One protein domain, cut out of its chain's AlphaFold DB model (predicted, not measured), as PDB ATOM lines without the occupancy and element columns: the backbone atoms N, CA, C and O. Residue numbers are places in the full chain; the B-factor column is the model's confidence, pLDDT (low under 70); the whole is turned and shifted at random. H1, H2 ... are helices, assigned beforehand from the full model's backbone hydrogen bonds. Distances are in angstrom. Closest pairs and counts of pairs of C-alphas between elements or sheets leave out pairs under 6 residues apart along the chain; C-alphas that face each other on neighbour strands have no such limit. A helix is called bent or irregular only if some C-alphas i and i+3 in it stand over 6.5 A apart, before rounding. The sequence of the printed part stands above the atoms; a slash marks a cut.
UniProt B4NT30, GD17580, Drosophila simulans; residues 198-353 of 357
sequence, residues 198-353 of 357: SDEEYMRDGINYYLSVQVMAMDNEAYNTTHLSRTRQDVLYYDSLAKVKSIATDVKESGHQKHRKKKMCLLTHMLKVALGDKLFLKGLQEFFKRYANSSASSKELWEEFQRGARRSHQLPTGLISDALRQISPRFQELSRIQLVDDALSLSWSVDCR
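What this domain is: This is residues 198 to 353 of the 357 residues of the protein "GD17580" of Drosophila simulans (UniProt B4NT30). Three long helices make the core: H1 and H2 form a hairpin, and H3 crosses both of them and runs on toward a second, crossed pair, H4 and H5. H6 and H7 lie loosely along one side of this body, H6 near H5 and H7 near H3, and the end of H7, with residues 348 to 353, sticks out. The printed part has 156 residues with seven named helices, H1 to H7 in order, and no named strand; the class is all helix, and the helix packing is mostly crossed. The whole is compact, with a radius of gyration of the C-alphas of 15.8 A and spans of 42 by 37 by 30 A.

Where its parts are: H1, residues 198 to 217, begins at C-alpha 198 (10.954, -60.474, 13.877) and is 29.5 A long. H2, residues 221 to 239, measures 27.6 A. H3, residues 254 to 275, is the longest at 31.9 A and has a kink of 27 degrees near residue 261. H1 and H3 are irregular: C-alphas 199 and 202 are 7.6 A apart, C-alphas 255 and 258 7.8 A. H4, residues 277 to 291, measures 21.3 A and H5, residues 298 to 312, 21.7 A. H6, residues 319 to 327, measures 12.5 A. H7, residues 338 to 351, measures 21.1 A and ends at C-alpha 351 (23.977, -37.083, -12.062).

How they stand to each other: H1, with residues 213 to 217 alone, touches H2, with residues 223 to 227 alone, in a helical hairpin; the closest C-alphas, of Ala 217 and Tyr 223, are 5.3 A apart, and the shallow tilt of 34 degrees, opposite ways, is only just short of steep. H1, with residues 202 to 210 alone, touches H3 at a steep tilt of 58 degrees, the closest C-alphas being those of Gly 206 and Lys 261, 4.2 A. H3, with residues 259 to 266 alone, touches H2 at a steep tilt of 50 degrees; the closest C-alphas, of Val 235 and Lys 263, are 5.9 A apart. H4 and H5 touch at a steep tilt of 52 degrees, opposite ways, the closest C-alphas being those of Gly 283 and Phe 305, 4.7 A. H3 and H4 are close but not clearly touching, the closest C-alphas, of Lys 272 and Phe 280, 5.6 A apart. H5 and H6 are close but not clearly touching, closest at the C-alphas of Gln 306 and Ile 320, 7.1 A. So are H3 and H7, closest at the C-alphas of Val 273 and Ser 347, 8.0 A. H6 and H7 are apart. Every O i to N i+4 pair is within hydrogen-bond range in H4, H5 and H6, against 14 of 16 in H1, 14 of 15 in H2, 16 of 18 in H3 and 6 of 10 in H7.

The domain as a whole: The C-alphas farthest apart, of Lys 252 and Arg 353, are 44.7 A apart. The printed part has no cut. The link from H2 to H3, residues 240 to 253, is long. Model confidence is under 70 in residues 248 to 257 and 312 to 353.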
ATOM      1  N   SER A 198      12.205 -60.844  14.534       79.81
ATOM      2  CA  SER A 198      10.954 -60.474  13.877       79.81
ATOM      3  C   SER A 198      10.749 -58.967  13.762       79.81
ATOM      4  O   SER A 198      10.082 -58.531  12.826       79.81
ATOM      5  N   ASP A 199      11.342 -58.163  14.652       80.62
ATOM      6  CA  ASP A 199      11.215 -56.705  14.607       80.62
ATOM      7  C   ASP A 199      11.840 -56.091  13.339       80.62
ATOM      8  O   ASP A 199      11.496 -54.976  12.930       80.62
ATOM      9  N   GLU A 200      12.706 -56.844  12.658       82.38
ATOM     10  CA  GLU A 200      13.383 -56.457  11.422       82.38
ATOM     11  C   GLU A 200      12.651 -56.917  10.142       82.38
ATOM     12  O   GLU A 200      13.186 -56.776   9.038       82.38
ATOM     13  N   GLU A 201      11.411 -57.419  10.236       85.31
ATOM     14  CA  GLU A 201      10.635 -57.918   9.083       85.31
ATOM     15  C   GLU A 201      10.513 -56.867   7.968       85.31
ATOM     16  O   GLU A 201      10.703 -57.161   6.785       85.31
ATOM     17  N   TYR A 202      10.289 -55.604   8.343       85.12
ATOM     18  CA  TYR A 202      10.223 -54.485   7.402       85.12
ATOM     19  C   TYR A 202      11.505 -54.324   6.573       85.12
ATOM     20  O   TYR A 202      11.459 -53.795   5.457       85.12
ATOM     21  N   MET A 203      12.653 -54.722   7.132       87.88
ATOM     22  CA  MET A 203      13.941 -54.643   6.467       87.88
ATOM     23  C   MET A 203      14.053 -55.719   5.404       87.88
ATOM     24  O   MET A 203      14.315 -55.401   4.242       87.88
ATOM     25  N   ARG A 204      13.767 -56.967   5.788       90.62
ATOM     26  CA  ARG A 204      13.668 -58.102   4.869       90.62
ATOM     27  C   ARG A 204      12.724 -57.776   3.714       90.62
ATOM     28  O   ARG A 204      13.114 -57.866   2.551       90.62
ATOM     29  N   ASP A 205      11.510 -57.344   4.032       90.94
ATOM     30  CA  ASP A 205      10.467 -57.071   3.049       90.94
ATOM     31  C   ASP A 205      10.807 -55.870   2.161       90.94
ATOM     32  O   ASP A 205      10.572 -55.905   0.954       90.94
ATOM     33  N   GLY A 206      11.418 -54.824   2.720       92.62
ATOM     34  CA  GLY A 206      11.890 -53.671   1.957       92.62
ATOM     35  C   GLY A 206      13.021 -53.998   0.986       92.62
ATOM     36  O   GLY A 206      13.007 -53.526  -0.153       92.62
ATOM     37  N   ILE A 207      13.976 -54.828   1.410       94.56
ATOM     38  CA  ILE A 207      15.062 -55.321   0.555       94.56
ATOM     39  C   ILE A 207      14.494 -56.230  -0.540       94.56
ATOM     40  O   ILE A 207      14.857 -56.069  -1.701       94.56
ATOM     41  N   ASN A 208      13.560 -57.126  -0.214       95.25
ATOM     42  CA  ASN A 208      12.900 -57.990  -1.199       95.25
ATOM     43  C   ASN A 208      12.095 -57.188  -2.225       95.25
ATOM     44  O   ASN A 208      12.144 -57.492  -3.415       95.25
ATOM     45  N   TYR A 209      11.426 -56.123  -1.782       94.12
ATOM     46  CA  TYR A 209      10.735 -55.191  -2.666       94.12
ATOM     47  C   TYR A 209      11.706 -54.403  -3.557       94.12
ATOM     48  O   TYR A 209      11.442 -54.171  -4.729       94.12
ATOM     49  N   TYR A 210      12.875 -54.016  -3.046       94.94
ATOM     50  CA  TYR A 210      13.908 -53.402  -3.881       94.94
ATOM     51  C   TYR A 210      14.466 -54.379  -4.927       94.94
ATOM     52  O   TYR A 210      14.646 -54.022  -6.093       94.94
ATOM     53  N   LEU A 211      14.728 -55.619  -4.517       95.38
ATOM     54  CA  LEU A 211      15.254 -56.676  -5.376       95.38
ATOM     55  C   LEU A 211      14.285 -57.038  -6.505       95.38
ATOM     56  O   LEU A 211      14.739 -57.212  -7.639       95.38
ATOM     57  N   SER A 212      12.975 -57.072  -6.234       94.44
ATOM     58  CA  SER A 212      11.970 -57.293  -7.278       94.44
ATOM     59  C   SER A 212      12.059 -56.214  -8.359       94.44
ATOM     60  O   SER A 212      12.132 -56.543  -9.541       94.44
ATOM     61  N   VAL A 213      12.188 -54.938  -7.974       91.44
ATOM     62  CA  VAL A 213      12.371 -53.823  -8.917       91.44
ATOM     63  C   VAL A 213      13.657 -53.974  -9.735       91.44
ATOM     64  O   VAL A 213      13.633 -53.743 -10.943       91.44
ATOM     65  N   GLN A 214      14.769 -54.398  -9.120       92.06
ATOM     66  CA  GLN A 214      16.030 -54.602  -9.846       92.06
ATOM     67  C   GLN A 214      15.940 -55.744 -10.865       92.06
ATOM     68  O   GLN A 214      16.420 -55.597 -11.986       92.06
ATOM     69  N   VAL A 215      15.304 -56.863 -10.512       92.81
ATOM     70  CA  VAL A 215      15.119 -58.001 -11.428       92.81
ATOM     71  C   VAL A 215      14.186 -57.648 -12.587       92.81
ATOM     72  O   VAL A 215      14.434 -58.061 -13.722       92.81
ATOM     73  N   MET A 216      13.152 -56.844 -12.333       89.06
ATOM     74  CA  MET A 216      12.282 -56.303 -13.380       89.06
ATOM     75  C   MET A 216      13.033 -55.346 -14.314       89.06
ATOM     76  O   MET A 216      12.839 -55.377 -15.529       89.06
ATOM     77  N   ALA A 217      13.934 -54.531 -13.761       89.12
ATOM     78  CA  ALA A 217      14.741 -53.590 -14.528       89.12
ATOM     79  C   ALA A 217      15.766 -54.259 -15.460       89.12
ATOM     80  O   ALA A 217      16.218 -53.618 -16.405       89.12
ATOM     81  N   MET A 218      16.099 -55.540 -15.246       88.06
ATOM     82  CA  MET A 218      16.978 -56.297 -16.149       88.06
ATOM     83  C   MET A 218      16.396 -56.441 -17.562       88.06
ATOM     84  O   MET A 218      17.159 -56.483 -18.522       88.06
ATOM     85  N   ASP A 219      15.065 -56.505 -17.693       83.88
ATOM     86  CA  ASP A 219      14.390 -56.594 -18.999       83.88
ATOM     87  C   ASP A 219      13.965 -55.217 -19.532       83.88
ATOM     88  O   ASP A 219      13.707 -55.055 -20.724       83.88
ATOM     89  N   ASN A 220      13.834 -54.228 -18.644       82.81
ATOM     90  CA  ASN A 220      13.367 -52.885 -18.966       82.81
ATOM     91  C   ASN A 220      14.021 -51.858 -18.038       82.81
ATOM     92  O   ASN A 220      13.513 -51.569 -16.955       82.81
ATOM     93  N   GLU A 221      15.119 -51.257 -18.483       78.00
ATOM     94  CA  GLU A 221      15.904 -50.313 -17.682       78.00
ATOM     95  C   GLU A 221      15.070 -49.119 -17.166       78.00
ATOM     96  O   GLU A 221      15.215 -48.696 -16.015       78.00
ATOM     97  N   ALA A 222      14.106 -48.635 -17.962       78.88
ATOM     98  CA  ALA A 222      13.221 -47.526 -17.590       78.88
ATOM     99  C   ALA A 222      12.243 -47.868 -16.447       78.88
ATOM    100  O   ALA A 222      11.685 -46.962 -15.809       78.88
ATOM    101  N   TYR A 223      12.038 -49.163 -16.168       79.50
ATOM    102  CA  TYR A 223      11.199 -49.634 -15.068       79.50
ATOM    103  C   TYR A 223      11.733 -49.140 -13.721       79.50
ATOM    104  O   TYR A 223      10.957 -48.630 -12.915       79.50
ATOM    105  N   ASN A 224      13.053 -49.199 -13.508       81.69
ATOM    106  CA  ASN A 224      13.682 -48.804 -12.246       81.69
ATOM    107  C   ASN A 224      13.380 -47.337 -11.907       81.69
ATOM    108  O   ASN A 224      12.844 -47.030 -10.845       81.69
ATOM    109  N   THR A 225      13.643 -46.428 -12.850       82.06
ATOM    110  CA  THR A 225      13.472 -44.981 -12.654       82.06
ATOM    111  C   THR A 225      12.016 -44.603 -12.411       82.06
ATOM    112  O   THR A 225      11.714 -43.844 -11.485       82.06
ATOM    113  N   THR A 226      11.098 -45.150 -13.212       83.19
ATOM    114  CA  THR A 226       9.662 -44.857 -13.095       83.19
ATOM    115  C   THR A 226       9.108 -45.387 -11.774       83.19
ATOM    116  O   THR A 226       8.420 -44.668 -11.045       83.19
ATOM    117  N   HIS A 227       9.452 -46.631 -11.436       86.25
ATOM    118  CA  HIS A 227       8.975 -47.296 -10.236       86.25
ATOM    119  C   HIS A 227       9.502 -46.617  -8.965       86.25
ATOM    120  O   HIS A 227       8.715 -46.232  -8.098       86.25
ATOM    121  N   LEU A 228      10.818 -46.391  -8.870       87.50
ATOM    122  CA  LEU A 228      11.429 -45.715  -7.722       87.50
ATOM    123  C   LEU A 228      10.900 -44.287  -7.554       87.50
ATOM    124  O   LEU A 228      10.669 -43.854  -6.426       87.50
ATOM    125  N   SER A 229      10.640 -43.570  -8.652       88.25
ATOM    126  CA  SER A 229      10.056 -42.225  -8.594       88.25
ATOM    127  C   SER A 229       8.649 -42.227  -7.996       88.25
ATOM    128  O   SER A 229       8.361 -41.392  -7.135       88.25
ATOM    129  N   ARG A 230       7.789 -43.176  -8.391       87.25
ATOM    130  CA  ARG A 230       6.441 -43.315  -7.816       87.25
ATOM    131  C   ARG A 230       6.502 -43.723  -6.346       87.25
ATOM    132  O   ARG A 230       5.854 -43.107  -5.505       87.25
ATOM    133  N   THR A 231       7.332 -44.712  -6.020       88.88
ATOM    134  CA  THR A 231       7.543 -45.167  -4.639       88.88
ATOM    135  C   THR A 231       8.069 -44.035  -3.756       88.88
ATOM    136  O   THR A 231       7.625 -43.891  -2.619       88.88
ATOM    137  N   ARG A 232       8.938 -43.165  -4.285       90.25
ATOM    138  CA  ARG A 232       9.402 -41.952  -3.600       90.25
ATOM    139  C   ARG A 232       8.276 -40.961  -3.328       90.25
ATOM    140  O   ARG A 232       8.192 -40.469  -2.209       90.25
ATOM    141  N   GLN A 233       7.424 -40.667  -4.310       89.12
ATOM    142  CA  GLN A 233       6.283 -39.762  -4.116       89.12
ATOM    143  C   GLN A 233       5.338 -40.277  -3.025       89.12
ATOM    144  O   GLN A 233       4.984 -39.516  -2.125       89.12
ATOM    145  N   ASP A 234       5.012 -41.573  -3.060       86.12
ATOM    146  CA  ASP A 234       4.206 -42.219  -2.023       86.12
ATOM    147  C   ASP A 234       4.862 -42.048  -0.647       86.12
ATOM    148  O   ASP A 234       4.240 -41.543   0.285       86.12
ATOM    149  N   VAL A 235       6.131 -42.446  -0.507       89.00
ATOM    150  CA  VAL A 235       6.836 -42.404   0.780       89.00
ATOM    151  C   VAL A 235       6.929 -40.981   1.319       89.00
ATOM    152  O   VAL A 235       6.622 -40.790   2.488       89.00
ATOM    153  N   LEU A 236       7.289 -39.987   0.500       88.88
ATOM    154  CA  LEU A 236       7.385 -38.589   0.939       88.88
ATOM    155  C   LEU A 236       6.038 -38.041   1.416       88.88
ATOM    156  O   LEU A 236       5.984 -37.356   2.436       88.88
ATOM    157  N   TYR A 237       4.951 -38.364   0.708       87.81
ATOM    158  CA  TYR A 237       3.612 -37.972   1.131       87.81
ATOM    159  C   TYR A 237       3.286 -38.551   2.508       87.81
ATOM    160  O   TYR A 237       2.931 -37.802   3.418       87.81
ATOM    161  N   TYR A 238       3.460 -39.863   2.690       82.38
ATOM    162  CA  TYR A 238       3.167 -40.496   3.971       82.38
ATOM    163  C   TYR A 238       4.091 -39.995   5.081       82.38
ATOM    164  O   TYR A 238       3.582 -39.611   6.123       82.38
ATOM    165  N   ASP A 239       5.404 -39.908   4.857       84.38
ATOM    166  CA  ASP A 239       6.394 -39.488   5.864       84.38
ATOM    167  C   ASP A 239       6.228 -38.024   6.312       84.38
ATOM    168  O   ASP A 239       6.714 -37.639   7.373       84.38
ATOM    169  N   SER A 240       5.500 -37.211   5.536       85.31
ATOM    170  CA  SER A 240       5.135 -35.841   5.913       85.31
ATOM    171  C   SER A 240       3.995 -35.757   6.942       85.31
ATOM    172  O   SER A 240       3.786 -34.703   7.549       85.31
ATOM    173  N   LEU A 241       3.242 -36.842   7.163       84.12
ATOM    174  CA  LEU A 241       2.078 -36.832   8.049       84.12
ATOM    175  C   LEU A 241       2.501 -36.828   9.524       84.12
ATOM    176  O   LEU A 241       3.343 -37.606   9.965       84.12
ATOM    177  N   ALA A 242       1.821 -36.019  10.341       78.94
ATOM    178  CA  ALA A 242       2.155 -35.837  11.759       78.94
ATOM    179  C   ALA A 242       2.077 -37.117  12.619       78.94
ATOM    180  O   ALA A 242       2.647 -37.157  13.705       78.94
ATOM    181  N   LYS A 243       1.352 -38.146  12.157       75.94
ATOM    182  CA  LYS A 243       1.165 -39.426  12.862       75.94
ATOM    183  C   LYS A 243       2.157 -40.515  12.438       75.94
ATOM    184  O   LYS A 243       2.011 -41.652  12.879       75.94
ATOM    185  N   VAL A 244       3.116 -40.217  11.561       74.12
ATOM    186  CA  VAL A 244       4.101 -41.219  11.134       74.12
ATOM    187  C   VAL A 244       5.100 -41.500  12.237       74.12
ATOM    188  O   VAL A 244       5.511 -40.617  12.987       74.12
ATOM    189  N   LYS A 245       5.480 -42.771  12.318       71.44
ATOM    190  CA  LYS A 245       6.450 -43.278  13.270       71.44
ATOM    191  C   LYS A 245       7.782 -43.582  12.592       71.44
ATOM    192  O   LYS A 245       7.864 -43.722  11.372       71.44
ATOM    193  N   SER A 246       8.827 -43.697  13.410       73.75
ATOM    194  CA  SER A 246      10.143 -44.153  12.962       73.75
ATOM    195  C   SER A 246      10.052 -45.513  12.262       73.75
ATOM    196  O   SER A 246       9.170 -46.328  12.537       73.75
ATOM    197  N   ILE A 247      11.008 -45.781  11.376       72.62
ATOM    198  CA  ILE A 247      11.126 -47.081  10.712       72.62
ATOM    199  C   ILE A 247      11.361 -48.198  11.736       72.62
ATOM    200  O   ILE A 247      10.902 -49.310  11.509       72.62
ATOM    201  N   ALA A 248      12.038 -47.905  12.849       67.56
ATOM    202  CA  ALA A 248      12.367 -48.855  13.910       67.56
ATOM    203  C   ALA A 248      11.268 -48.915  14.991       67.56
ATOM    204  O   ALA A 248      11.534 -48.722  16.173       67.56
ATOM    205  N   THR A 249      10.011 -49.084  14.577       65.88
ATOM    206  CA  THR A 249       8.868 -49.252  15.491       65.88
ATOM    207  C   THR A 249       8.408 -50.704  15.579       65.88
ATOM    208  O   THR A 249       8.699 -51.498  14.684       65.88
ATOM    209  N   ASP A 250       7.697 -51.043  16.659       62.31
ATOM    210  CA  ASP A 250       7.171 -52.390  16.923       62.31
ATOM    211  C   ASP A 250       6.403 -52.938  15.704       62.31
ATOM    212  O   ASP A 250       5.570 -52.253  15.100       62.31
ATOM    213  N   VAL A 251       6.719 -54.173  15.306       63.47
ATOM    214  CA  VAL A 251       6.129 -54.843  14.138       63.47
ATOM    215  C   VAL A 251       4.638 -55.136  14.315       63.47
ATOM    216  O   VAL A 251       3.906 -55.192  13.322       63.47
ATOM    217  N   LYS A 252       4.142 -55.206  15.555       63.00
ATOM    218  CA  LYS A 252       2.729 -55.482  15.866       63.00
ATOM    219  C   LYS A 252       1.786 -54.329  15.486       63.00
ATOM    220  O   LYS A 252       0.566 -54.502  15.468       63.00
ATOM    221  N   GLU A 253       2.315 -53.169  15.091       63.28
ATOM    222  CA  GLU A 253       1.525 -52.050  14.573       63.28
ATOM    223  C   GLU A 253       1.299 -52.138  13.049       63.28
ATOM    224  O   GLU A 253       2.038 -51.587  12.229       63.28
ATOM    225  N   SER A 254       0.211 -52.805  12.655       55.59
ATOM    226  CA  SER A 254      -0.111 -53.122  11.252       55.59
ATOM    227  C   SER A 254      -0.296 -51.909  10.326       55.59
ATOM    228  O   SER A 254       0.014 -51.986   9.136       55.59
ATOM    229  N   GLY A 255      -0.753 -50.764  10.848       58.22
ATOM    230  CA  GLY A 255      -1.118 -49.590  10.042       58.22
ATOM    231  C   GLY A 255       0.033 -48.945   9.256       58.22
ATOM    232  O   GLY A 255      -0.222 -48.191   8.318       58.22
ATOM    233  N   HIS A 256       1.292 -49.240   9.599       61.59
ATOM    234  CA  HIS A 256       2.470 -48.597   9.003       61.59
ATOM    235  C   HIS A 256       3.326 -49.524   8.123       61.59
ATOM    236  O   HIS A 256       4.259 -49.047   7.471       61.59
ATOM    237  N   GLN A 257       3.010 -50.820   8.047       68.88
ATOM    238  CA  GLN A 257       3.889 -51.825   7.434       68.88
ATOM    239  C   GLN A 257       4.154 -51.576   5.941       68.88
ATOM    240  O   GLN A 257       5.306 -51.552   5.498       68.88
ATOM    241  N   LYS A 258       3.112 -51.249   5.163       72.62
ATOM    242  CA  LYS A 258       3.257 -50.933   3.729       72.62
ATOM    243  C   LYS A 258       4.187 -49.738   3.477       72.62
ATOM    244  O   LYS A 258       4.947 -49.735   2.506       72.62
ATOM    245  N   HIS A 259       4.153 -48.729   4.347       79.88
ATOM    246  CA  HIS A 259       5.017 -47.550   4.236       79.88
ATOM    247  C   HIS A 259       6.456 -47.860   4.636       79.88
ATOM    248  O   HIS A 259       7.374 -47.418   3.946       79.88
ATOM    249  N   ARG A 260       6.660 -48.666   5.687       84.19
ATOM    250  CA  ARG A 260       7.994 -49.119   6.105       84.19
ATOM    251  C   ARG A 260       8.682 -49.899   4.986       84.19
ATOM    252  O   ARG A 260       9.808 -49.548   4.638       84.19
ATOM    253  N   LYS A 261       7.981 -50.849   4.348       88.00
ATOM    254  CA  LYS A 261       8.487 -51.612   3.191       88.00
ATOM    255  C   LYS A 261       8.968 -50.689   2.067       88.00
ATOM    256  O   LYS A 261      10.118 -50.765   1.636       88.00
ATOM    257  N   LYS A 262       8.112 -49.761   1.624       89.50
ATOM    258  CA  LYS A 262       8.439 -48.813   0.543       89.50
ATOM    259  C   LYS A 262       9.590 -47.872   0.908       89.50
ATOM    260  O   LYS A 262      10.483 -47.657   0.092       89.50
ATOM    261  N   LYS A 263       9.607 -47.336   2.133       90.50
ATOM    262  CA  LYS A 263      10.686 -46.463   2.619       90.50
ATOM    263  C   LYS A 263      12.019 -47.209   2.672       90.50
ATOM    264  O   LYS A 263      13.045 -46.670   2.270       90.50
ATOM    265  N   MET A 264      11.994 -48.466   3.100       91.06
ATOM    266  CA  MET A 264      13.176 -49.315   3.149       91.06
ATOM    267  C   MET A 264      13.702 -49.712   1.768       91.06
ATOM    268  O   MET A 264      14.913 -49.758   1.571       91.06
ATOM    269  N   CYS A 265      12.822 -49.909   0.786       92.56
ATOM    270  CA  CYS A 265      13.228 -50.079  -0.609       92.56
ATOM    271  C   CYS A 265      14.041 -48.871  -1.114       92.56
ATOM    272  O   CYS A 265      15.123 -49.043  -1.677       92.56
ATOM    273  N   LEU A 266      13.597 -47.641  -0.820       92.38
ATOM    274  CA  LEU A 266      14.340 -46.424  -1.184       92.38
ATOM    275  C   LEU A 266      15.677 -46.306  -0.444       92.38
ATOM    276  O   LEU A 266      16.680 -45.961  -1.059       92.38
ATOM    277  N   LEU A 267      15.723 -46.632   0.851       91.31
ATOM    278  CA  LEU A 267      16.977 -46.631   1.615       91.31
ATOM    279  C   LEU A 267      17.969 -47.676   1.090       91.31
ATOM    280  O   LEU A 267      19.163 -47.400   0.993       91.31
ATOM    281  N   THR A 268      17.475 -48.842   0.675       92.25
ATOM    282  CA  THR A 268      18.288 -49.878   0.026       92.25
ATOM    283  C   THR A 268      18.843 -49.374  -1.307       92.25
ATOM    284  O   THR A 268      20.025 -49.562  -1.596       92.25
ATOM    285  N   HIS A 269      18.031 -48.660  -2.093       92.06
ATOM    286  CA  HIS A 269      18.491 -48.015  -3.320       92.06
ATOM    287  C   HIS A 269      19.579 -46.964  -3.051       92.06
ATOM    288  O   HIS A 269      20.617 -46.974  -3.710       92.06
ATOM    289  N   MET A 270      19.387 -46.098  -2.053       89.44
ATOM    290  CA  MET A 270      20.378 -45.089  -1.658       89.44
ATOM    291  C   MET A 270      21.697 -45.733  -1.227       89.44
ATOM    292  O   MET A 270      22.766 -45.279  -1.630       89.44
ATOM    293  N   LEU A 271      21.629 -46.827  -0.464       88.81
ATOM    294  CA  LEU A 271      22.807 -47.598  -0.082       88.81
ATOM    295  C   LEU A 271      23.526 -48.170  -1.310       88.81
ATOM    296  O   LEU A 271      24.746 -48.066  -1.405       88.81
ATOM    297  N   LYS A 272      22.784 -48.736  -2.268       89.50
ATOM    298  CA  LYS A 272      23.339 -49.242  -3.532       89.50
ATOM    299  C   LYS A 272      24.038 -48.136  -4.323       89.50
ATOM    300  O   LYS A 272      25.143 -48.363  -4.802       89.50
ATOM    301  N   VAL A 273      23.448 -46.941  -4.408       88.69
ATOM    302  CA  VAL A 273      24.064 -45.770  -5.062       88.69
ATOM    303  C   VAL A 273      25.339 -45.329  -4.334       88.69
ATOM    304  O   VAL A 273      26.350 -45.077  -4.983       88.69
ATOM    305  N   ALA A 274      25.331 -45.295  -2.999       85.31
ATOM    306  CA  ALA A 274      26.488 -44.885  -2.202       85.31
ATOM    307  C   ALA A 274      27.658 -45.887  -2.260       85.31
ATOM    308  O   ALA A 274      28.819 -45.485  -2.294       85.31
ATOM    309  N   LEU A 275      27.366 -47.191  -2.255       84.88
ATOM    310  CA  LEU A 275      28.373 -48.259  -2.316       84.88
ATOM    311  C   LEU A 275      28.854 -48.548  -3.745       84.88
ATOM    312  O   LEU A 275      29.977 -49.016  -3.941       84.88
ATOM    313  N   GLY A 276      27.995 -48.309  -4.732       87.12
ATOM    314  CA  GLY A 276      28.167 -48.753  -6.107       87.12
ATOM    315  C   GLY A 276      27.739 -50.210  -6.325       87.12
ATOM    316  O   GLY A 276      27.869 -51.082  -5.460       87.12
ATOM    317  N   ASP A 277      27.270 -50.486  -7.539       89.00
ATOM    318  CA  ASP A 277      26.587 -51.727  -7.927       89.00
ATOM    319  C   ASP A 277      27.403 -52.987  -7.641       89.00
ATOM    320  O   ASP A 277      26.910 -53.941  -7.038       89.00
ATOM    321  N   LYS A 278      28.685 -52.973  -8.023       90.12
ATOM    322  CA  LYS A 278      29.588 -54.118  -7.850       90.12
ATOM    323  C   LYS A 278      29.771 -54.482  -6.378       90.12
ATOM    324  O   LYS A 278      29.855 -55.662  -6.043       90.12
ATOM    325  N   LEU A 279      29.876 -53.477  -5.511       89.44
ATOM    326  CA  LEU A 279      30.118 -53.678  -4.090       89.44
ATOM    327  C   LEU A 279      28.848 -54.127  -3.375       89.44
ATOM    328  O   LEU A 279      28.897 -55.083  -2.602       89.44
ATOM    329  N   PHE A 280      27.727 -53.472  -3.674       91.00
ATOM    330  CA  PHE A 280      26.418 -53.845  -3.158       91.00
ATOM    331  C   PHE A 280      26.084 -55.295  -3.526       91.00
ATOM    332  O   PHE A 280      25.815 -56.115  -2.652       91.00
ATOM    333  N   LEU A 281      26.202 -55.656  -4.805       92.44
ATOM    334  CA  LEU A 281      25.896 -57.015  -5.239       92.44
ATOM    335  C   LEU A 281      26.814 -58.042  -4.574       92.44
ATOM    336  O   LEU A 281      26.338 -59.037  -4.037       92.44
ATOM    337  N   LYS A 282      28.123 -57.775  -4.533       92.19
ATOM    338  CA  LYS A 282      29.078 -58.669  -3.871       92.19
ATOM    339  C   LYS A 282      28.783 -58.835  -2.376       92.19
ATOM    340  O   LYS A 282      28.931 -59.936  -1.861       92.19
ATOM    341  N   GLY A 283      28.365 -57.774  -1.685       93.12
ATOM    342  CA  GLY A 283      27.965 -57.847  -0.277       93.12
ATOM    343  C   GLY A 283      26.783 -58.791  -0.060       93.12
ATOM    344  O   GLY A 283      26.853 -59.656   0.809       93.12
ATOM    345  N   LEU A 284      25.749 -58.697  -0.905       94.56
ATOM    346  CA  LEU A 284      24.610 -59.622  -0.876       94.56
ATOM    347  C   LEU A 284      25.028 -61.071  -1.165       94.56
ATOM    348  O   LEU A 284      24.603 -61.983  -0.463       94.56
ATOM    349  N   GLN A 285      25.886 -61.288  -2.164       95.25
ATOM    350  CA  GLN A 285      26.389 -62.623  -2.511       95.25
ATOM    351  C   GLN A 285      27.146 -63.271  -1.342       95.25
ATOM    352  O   GLN A 285      26.905 -64.429  -1.003       95.25
ATOM    353  N   GLU A 286      28.045 -62.525  -0.694       94.81
ATOM    354  CA  GLU A 286      28.796 -63.014   0.468       94.81
ATOM    355  C   GLU A 286      27.882 -63.248   1.680       94.81
ATOM    356  O   GLU A 286      28.087 -64.215   2.412       94.81
ATOM    357  N   PHE A 287      26.849 -62.418   1.863       95.38
ATOM    358  CA  PHE A 287      25.834 -62.603   2.899       95.38
ATOM    359  C   PHE A 287      25.061 -63.912   2.710       95.38
ATOM    360  O   PHE A 287      25.096 -64.769   3.594       95.38
ATOM    361  N   PHE A 288      24.443 -64.130   1.543       95.56
ATOM    362  CA  PHE A 288      23.696 -65.366   1.289       95.56
ATOM    363  C   PHE A 288      24.583 -66.602   1.369       95.56
ATOM    364  O   PHE A 288      24.175 -67.612   1.931       95.56
ATOM    365  N   LYS A 289      25.822 -66.514   0.878       94.75
ATOM    366  CA  LYS A 289      26.776 -67.618   0.961       94.75
ATOM    367  C   LYS A 289      27.176 -67.950   2.399       94.75
ATOM    368  O   LYS A 289      27.336 -69.124   2.722       94.75
ATOM    369  N   ARG A 290      27.391 -66.941   3.247       95.44
ATOM    370  CA  ARG A 290      27.859 -67.140   4.624       95.44
ATOM    371  C   ARG A 290      26.759 -67.637   5.550       95.44
ATOM    372  O   ARG A 290      27.036 -68.488   6.388       95.44
ATOM    373  N   TYR A 291      25.553 -67.096   5.408       95.00
ATOM    374  CA  TYR A 291      24.447 -67.344   6.334       95.00
ATOM    375  C   TYR A 291      23.402 -68.326   5.785       95.00
ATOM    376  O   TYR A 291      22.338 -68.492   6.384       95.00
ATOM    377  N   ALA A 292      23.686 -68.995   4.664       93.38
ATOM    378  CA  ALA A 292      22.809 -70.016   4.100       93.38
ATOM    379  C   ALA A 292      22.406 -71.070   5.145       93.38
ATOM    380  O   ALA A 292      23.252 -71.611   5.856       93.38
ATOM    381  N   ASN A 293      21.110 -71.385   5.202       91.25
ATOM    382  CA  ASN A 293      20.499 -72.332   6.143       91.25
ATOM    383  C   ASN A 293      20.667 -71.960   7.628       91.25
ATOM    384  O   ASN A 293      20.526 -72.815   8.501       91.25
ATOM    385  N   SER A 294      20.942 -70.690   7.928       92.62
ATOM    386  CA  SER A 294      21.039 -70.160   9.292       92.62
ATOM    387  C   SER A 294      20.093 -68.972   9.486       92.62
ATOM    388  O   SER A 294      19.283 -68.680   8.601       92.62
ATOM    389  N   SER A 295      20.157 -68.339  10.654       91.94
ATOM    390  CA  SER A 295      19.453 -67.090  10.951       91.94
ATOM    391  C   SER A 295      20.476 -65.961  11.054       91.94
ATOM    392  O   SER A 295      21.575 -66.179  11.566       91.94
ATOM    393  N   ALA A 296      20.135 -64.788  10.532       92.00
ATOM    394  CA  ALA A 296      20.972 -63.596  10.583       92.00
ATOM    395  C   ALA A 296      20.103 -62.355  10.808       92.00
ATOM    396  O   ALA A 296      18.950 -62.306  10.369       92.00
ATOM    397  N   SER A 297      20.667 -61.347  11.467       88.50
ATOM    398  CA  SER A 297      20.042 -60.038  11.622       88.50
ATOM    399  C   SER A 297      20.536 -59.062  10.553       88.50
ATOM    400  O   SER A 297      21.465 -59.323   9.774       88.50
ATOM    401  N   SER A 298      19.942 -57.876  10.544       83.94
ATOM    402  CA  SER A 298      20.386 -56.745   9.745       83.94
ATOM    403  C   SER A 298      21.855 -56.403   9.975       83.94
ATOM    404  O   SER A 298      22.560 -56.015   9.043       83.94
ATOM    405  N   LYS A 299      22.350 -56.590  11.202       87.44
ATOM    406  CA  LYS A 299      23.737 -56.314  11.565       87.44
ATOM    407  C   LYS A 299      24.701 -57.150  10.732       87.44
ATOM    408  O   LYS A 299      25.649 -56.594  10.176       87.44
ATOM    409  N   GLU A 300      24.458 -58.451  10.605       91.19
ATOM    410  CA  GLU A 300      25.301 -59.344   9.811       91.19
ATOM    411  C   GLU A 300      25.326 -58.933   8.334       91.19
ATOM    412  O   GLU A 300      26.390 -58.970   7.706       91.19
ATOM    413  N   LEU A 301      24.189 -58.479   7.795       89.50
ATOM    414  CA  LEU A 301      24.101 -57.937   6.439       89.50
ATOM    415  C   LEU A 301      24.944 -56.659   6.287       89.50
ATOM    416  O   LEU A 301      25.752 -56.547   5.360       89.50
ATOM    417  N   TRP A 302      24.817 -55.708   7.217       86.12
ATOM    418  CA  TRP A 302      25.605 -54.470   7.204       86.12
ATOM    419  C   TRP A 302      27.103 -54.729   7.320       86.12
ATOM    420  O   TRP A 302      27.915 -54.077   6.654       86.12
ATOM    421  N   GLU A 303      27.486 -55.710   8.130       88.69
ATOM    422  CA  GLU A 303      28.873 -56.117   8.254       88.69
ATOM    423  C   GLU A 303      29.444 -56.687   6.948       88.69
ATOM    424  O   GLU A 303      30.616 -56.439   6.655       88.69
ATOM    425  N   GLU A 304      28.659 -57.408   6.139       90.56
ATOM    426  CA  GLU A 304      29.128 -57.884   4.830       90.56
ATOM    427  C   GLU A 304      29.364 -56.739   3.848       90.56
ATOM    428  O   GLU A 304      30.417 -56.693   3.198       90.56
ATOM    429  N   PHE A 305      28.465 -55.753   3.796       87.62
ATOM    430  CA  PHE A 305      28.704 -54.549   2.996       87.62
ATOM    431  C   PHE A 305      29.956 -53.804   3.467       87.62
ATOM    432  O   PHE A 305      30.801 -53.417   2.656       87.62
ATOM    433  N   GLN A 306      30.139 -53.669   4.782       83.38
ATOM    434  CA  GLN A 306      31.324 -53.047   5.367       83.38
ATOM    435  C   GLN A 306      32.613 -53.820   5.040       83.38
ATOM    436  O   GLN A 306      33.642 -53.195   4.750       83.38
ATOM    437  N   ARG A 307      32.588 -55.158   5.095       84.44
ATOM    438  CA  ARG A 307      33.716 -56.027   4.721       84.44
ATOM    439  C   ARG A 307      34.070 -55.853   3.249       84.44
ATOM    440  O   ARG A 307      35.253 -55.719   2.925       84.44
ATOM    441  N   GLY A 308      33.066 -55.812   2.375       82.38
ATOM    442  CA  GLY A 308      33.240 -55.525   0.956       82.38
ATOM    443  C   GLY A 308      33.906 -54.168   0.727       82.38
ATOM    444  O   GLY A 308      34.945 -54.099   0.069       82.38
ATOM    445  N   ALA A 309      33.362 -53.114   1.336       78.88
ATOM    446  CA  ALA A 309      33.846 -51.737   1.227       78.88
ATOM    447  C   ALA A 309      35.317 -51.558   1.620       78.88
ATOM    448  O   ALA A 309      36.080 -50.871   0.938       78.88
ATOM    449  N   ARG A 310      35.739 -52.191   2.724       77.75
ATOM    450  CA  ARG A 310      37.131 -52.119   3.197       77.75
ATOM    451  C   ARG A 310      38.101 -52.746   2.202       77.75
ATOM    452  O   ARG A 310      39.194 -52.228   2.012       77.75
ATOM    453  N   ARG A 311      37.703 -53.841   1.545       75.94
ATOM    454  CA  ARG A 311      38.536 -54.530   0.547       75.94
ATOM    455  C   ARG A 311      38.719 -53.706  -0.731       75.94
ATOM    456  O   ARG A 311      39.749 -53.843  -1.382       75.94
ATOM    457  N   SER A 312      37.748 -52.865  -1.096       69.69
ATOM    458  CA  SER A 312      37.808 -52.037  -2.308       69.69
ATOM    459  C   SER A 312      38.424 -50.647  -2.100       69.69
ATOM    460  O   SER A 312      38.552 -49.920  -3.079       69.69
ATOM    461  N   HIS A 313      38.829 -50.274  -0.875       66.88
ATOM    462  CA  HIS A 313      39.323 -48.928  -0.512       66.88
ATOM    463  C   HIS A 313      38.360 -47.778  -0.878       66.88
ATOM    464  O   HIS A 313      38.761 -46.620  -0.919       66.88
ATOM    465  N   GLN A 314      37.085 -48.080  -1.146       59.09
ATOM    466  CA  GLN A 314      36.102 -47.096  -1.616       59.09
ATOM    467  C   GLN A 314      35.492 -46.256  -0.491       59.09
ATOM    468  O   GLN A 314      34.791 -45.289  -0.769       59.09
ATOM    469  N   LEU A 315      35.753 -46.596   0.773       54.06
ATOM    470  CA  LEU A 315      35.215 -45.881   1.926       54.06
ATOM    471  C   LEU A 315      36.327 -45.570   2.936       54.06
ATOM    472  O   LEU A 315      37.090 -46.480   3.281       54.06
ATOM    473  N   PRO A 316      36.415 -44.324   3.445       46.69
ATOM    474  CA  PRO A 316      37.342 -43.974   4.513       46.69
ATOM    475  C   PRO A 316      37.126 -44.865   5.739       46.69
ATOM    476  O   PRO A 316      35.990 -45.166   6.124       46.69
ATOM    477  N   THR A 317      38.219 -45.283   6.374       43.53
ATOM    478  CA  THR A 317      38.213 -46.040   7.629       43.53
ATOM    479  C   THR A 317      37.421 -45.269   8.693       43.53
ATOM    480  O   THR A 317      37.900 -44.271   9.212       43.53
ATOM    481  N   GLY A 318      36.198 -45.719   9.004       44.97
ATOM    482  CA  GLY A 318      35.362 -45.164  10.083       44.97
ATOM    483  C   GLY A 318      33.989 -44.619   9.666       44.97
ATOM    484  O   GLY A 318      33.078 -44.618  10.487       44.97
ATOM    485  N   LEU A 319      33.778 -44.267   8.392       46.12
ATOM    486  CA  LEU A 319      32.563 -43.554   7.947       46.12
ATOM    487  C   LEU A 319      31.266 -44.369   8.127       46.12
ATOM    488  O   LEU A 319      30.227 -43.838   8.506       46.12
ATOM    489  N   ILE A 320      31.349 -45.686   7.936       46.16
ATOM    490  CA  ILE A 320      30.227 -46.609   8.142       46.16
ATOM    491  C   ILE A 320      30.128 -47.068   9.608       46.16
ATOM    492  O   ILE A 320      29.032 -47.330  10.075       46.16
ATOM    493  N   SER A 321      31.222 -47.096  10.378       42.19
ATOM    494  CA  SER A 321      31.172 -47.413  11.819       42.19
ATOM    495  C   SER A 321      30.295 -46.417  12.572       42.19
ATOM    496  O   SER A 321      29.466 -46.830  13.374       42.19
ATOM    497  N   ASP A 322      30.450 -45.124  12.289       39.09
ATOM    498  CA  ASP A 322      29.721 -44.074  12.998       39.09
ATOM    499  C   ASP A 322      28.308 -43.869  12.441       39.09
ATOM    500  O   ASP A 322      27.380 -43.685  13.224       39.09
ATOM    501  N   ALA A 323      28.098 -44.022  11.128       42.12
ATOM    502  CA  ALA A 323      26.755 -44.039  10.544       42.12
ATOM    503  C   ALA A 323      25.943 -45.277  10.987       42.12
ATOM    504  O   ALA A 323      24.798 -45.139  11.404       42.12
ATOM    505  N   LEU A 324      26.534 -46.482  11.002       38.66
ATOM    506  CA  LEU A 324      25.873 -47.711  11.474       38.66
ATOM    507  C   LEU A 324      25.703 -47.744  12.999       38.66
ATOM    508  O   LEU A 324      24.677 -48.223  13.482       38.66
ATOM    509  N   ARG A 325      26.649 -47.191  13.777       37.34
ATOM    510  CA  ARG A 325      26.450 -46.969  15.223       37.34
ATOM    511  C   ARG A 325      25.360 -45.949  15.510       37.34
ATOM    512  O   ARG A 325      24.783 -46.017  16.582       37.34
ATOM    513  N   GLN A 326      25.070 -45.016  14.605       40.59
ATOM    514  CA  GLN A 326      23.924 -44.113  14.745       40.59
ATOM    515  C   GLN A 326      22.604 -44.768  14.311       40.59
ATOM    516  O   GLN A 326      21.552 -44.398  14.831       40.59
ATOM    517  N   ILE A 327      22.654 -45.775  13.432       43.66
ATOM    518  CA  ILE A 327      21.476 -46.528  12.974       43.66
ATOM    519  C   ILE A 327      20.946 -47.500  14.048       43.66
ATOM    520  O   ILE A 327      19.738 -47.685  14.136       43.66
ATOM    521  N   SER A 328      21.804 -48.062  14.910       40.66
ATOM    522  CA  SER A 328      21.407 -49.107  15.875       40.66
ATOM    523  C   SER A 328      20.761 -48.607  17.194       40.66
ATOM    524  O   SER A 328      19.770 -49.211  17.593       40.66
ATOM    525  N   PRO A 329      21.211 -47.530  17.876       31.61
ATOM    526  CA  PRO A 329      20.542 -47.033  19.091       31.61
ATOM    527  C   PRO A 329      19.869 -45.657  18.939       31.61
ATOM    528  O   PRO A 329      19.021 -45.308  19.752       31.61
ATOM    529  N   ARG A 330      20.215 -44.844  17.924       30.86
ATOM    530  CA  ARG A 330      19.716 -43.454  17.790       30.86
ATOM    531  C   ARG A 330      18.536 -43.272  16.834       30.86
ATOM    532  O   ARG A 330      17.944 -42.195  16.806       30.86
ATOM    533  N   PHE A 331      18.110 -44.320  16.128       38.69
ATOM    534  CA  PHE A 331      16.836 -44.305  15.389       38.69
ATOM    535  C   PHE A 331      15.596 -44.228  16.300       38.69
ATOM    536  O   PHE A 331      14.486 -44.014  15.804       38.69
ATOM    537  N   GLN A 332      15.791 -44.349  17.620       34.38
ATOM    538  CA  GLN A 332      14.779 -44.071  18.639       34.38
ATOM    539  C   GLN A 332      14.536 -42.562  18.860       34.38
ATOM    540  O   GLN A 332      13.458 -42.204  19.324       34.38
ATOM    541  N   GLU A 333      15.467 -41.669  18.485       30.28
ATOM    542  CA  GLU A 333      15.359 -40.220  18.769       30.28
ATOM    543  C   GLU A 333      15.393 -39.296  17.538       30.28
ATOM    544  O   GLU A 333      15.107 -38.104  17.659       30.28
ATOM    545  N   LEU A 334      15.709 -39.789  16.337       30.52
ATOM    546  CA  LEU A 334      15.829 -38.923  15.158       30.52
ATOM    547  C   LEU A 334      14.466 -38.611  14.523       30.52
ATOM    548  O   LEU A 334      14.014 -39.239  13.567       30.52
ATOM    549  N   SER A 335      13.819 -37.581  15.069       39.25
ATOM    550  CA  SER A 335      12.701 -36.879  14.450       39.25
ATOM    551  C   SER A 335      13.180 -35.903  13.366       39.25
ATOM    552  O   SER A 335      14.048 -35.076  13.630       39.25
ATOM    553  N   ARG A 336      12.486 -35.928  12.219       41.78
ATOM    554  CA  ARG A 336      12.395 -34.895  11.163       41.78
ATOM    555  C   ARG A 336      13.590 -34.712  10.206       41.78
ATOM    556  O   ARG A 336      14.621 -34.153  10.549       41.78
ATOM    557  N   ILE A 337      13.308 -35.040   8.939       37.09
ATOM    558  CA  ILE A 337      13.706 -34.347   7.692       37.09
ATOM    559  C   ILE A 337      15.200 -34.372   7.288       37.09
ATOM    560  O   ILE A 337      15.486 -34.539   6.107       37.09
ATOM    561  N   GLN A 338      16.168 -34.332   8.204       32.28
ATOM    562  CA  GLN A 338      17.574 -34.075   7.837       32.28
ATOM    563  C   GLN A 338      18.300 -35.200   7.074       32.28
ATOM    564  O   GLN A 338      19.086 -34.918   6.176       32.28
ATOM    565  N   LEU A 339      18.007 -36.476   7.349       38.25
ATOM    566  CA  LEU A 339      18.689 -37.595   6.669       38.25
ATOM    567  C   LEU A 339      18.304 -37.742   5.189       38.25
ATOM    568  O   LEU A 339      19.068 -38.306   4.406       38.25
ATOM    569  N   VAL A 340      17.120 -37.257   4.809       37.03
ATOM    570  CA  VAL A 340      16.654 -37.302   3.421       37.03
ATOM    571  C   VAL A 340      17.306 -36.165   2.634       37.03
ATOM    572  O   VAL A 340      17.846 -36.422   1.565       37.03
ATOM    573  N   ASP A 341      17.373 -34.954   3.188       31.52
ATOM    574  CA  ASP A 341      17.958 -33.791   2.503       31.52
ATOM    575  C   ASP A 341      19.485 -33.888   2.327       31.52
ATOM    576  O   ASP A 341      20.003 -33.600   1.243       31.52
ATOM    577  N   ASP A 342      20.213 -34.385   3.334       32.66
ATOM    578  CA  ASP A 342      21.675 -34.511   3.245       32.66
ATOM    579  C   ASP A 342      22.095 -35.571   2.212       32.66
ATOM    580  O   ASP A 342      23.069 -35.385   1.478       32.66
ATOM    581  N   ALA A 343      21.312 -36.644   2.066       37.78
ATOM    582  CA  ALA A 343      21.535 -37.663   1.045       37.78
ATOM    583  C   ALA A 343      21.033 -37.253  -0.357       37.78
ATOM    584  O   ALA A 343      21.608 -37.675  -1.362       37.78
ATOM    585  N   LEU A 344      20.007 -36.394  -0.444       37.59
ATOM    586  CA  LEU A 344      19.504 -35.826  -1.703       37.59
ATOM    587  C   LEU A 344      20.521 -34.875  -2.354       37.59
ATOM    588  O   LEU A 344      20.613 -34.829  -3.581       37.59
ATOM    589  N   SER A 345      21.332 -34.161  -1.564       32.19
ATOM    590  CA  SER A 345      22.378 -33.277  -2.105       32.19
ATOM    591  C   SER A 345      23.502 -34.042  -2.833       32.19
ATOM    592  O   SER A 345      24.073 -33.550  -3.812       32.19
ATOM    593  N   LEU A 346      23.775 -35.281  -2.410       32.91
ATOM    594  CA  LEU A 346      24.814 -36.148  -2.971       32.91
ATOM    595  C   LEU A 346      24.374 -36.881  -4.247       32.91
ATOM    596  O   LEU A 346      25.195 -37.049  -5.144       32.91
ATOM    597  N   SER A 347      23.100 -37.273  -4.388       33.06
ATOM    598  CA  SER A 347      22.639 -37.935  -5.622       33.06
ATOM    599  C   SER A 347      22.517 -36.953  -6.795       33.06
ATOM    600  O   SER A 347      22.874 -37.284  -7.922       33.06
ATOM    601  N   TRP A 348      22.083 -35.714  -6.534       30.30
ATOM    602  CA  TRP A 348      21.946 -34.678  -7.567       30.30
ATOM    603  C   TRP A 348      23.288 -34.148  -8.086       30.30
ATOM    604  O   TRP A 348      23.399 -33.756  -9.246       30.30
ATOM    605  N   SER A 349      24.332 -34.149  -7.257       32.28
ATOM    606  CA  SER A 349      25.652 -33.650  -7.660       32.28
ATOM    607  C   SER A 349      26.468 -34.655  -8.487       32.28
ATOM    608  O   SER A 349      27.420 -34.239  -9.157       32.28
ATOM    609  N   VAL A 350      26.083 -35.937  -8.498       36.56
ATOM    610  CA  VAL A 350      26.706 -36.986  -9.324       36.56
ATOM    611  C   VAL A 350      26.034 -37.086 -10.700       36.56
ATOM    612  O   VAL A 350      26.747 -37.110 -11.703       36.56
ATOM    613  N   ASP A 351      24.701 -37.018 -10.779       33.34
ATOM    614  CA  ASP A 351      23.977 -37.083 -12.062       33.34
ATOM    615  C   ASP A 351      24.167 -35.829 -12.936       33.34
ATOM    616  O   ASP A 351      24.216 -35.925 -14.162       33.34
ATOM    617  N   CYS A 352      24.383 -34.645 -12.348       30.05
ATOM    618  CA  CYS A 352      24.630 -33.427 -13.131       30.05
ATOM    619  C   CYS A 352      26.045 -33.323 -13.736       30.05
ATOM    620  O   CYS A 352      26.288 -32.412 -14.528       30.05
ATOM    621  N   ARG A 353      26.994 -34.217 -13.407       30.83
ATOM    622  CA  ARG A 353      28.365 -34.170 -13.965       30.83
ATOM    623  C   ARG A 353      28.574 -35.023 -15.218       30.83
ATOM    624  O   ARG A 353      29.647 -34.940 -15.805       30.83
TER     625      ARG A 353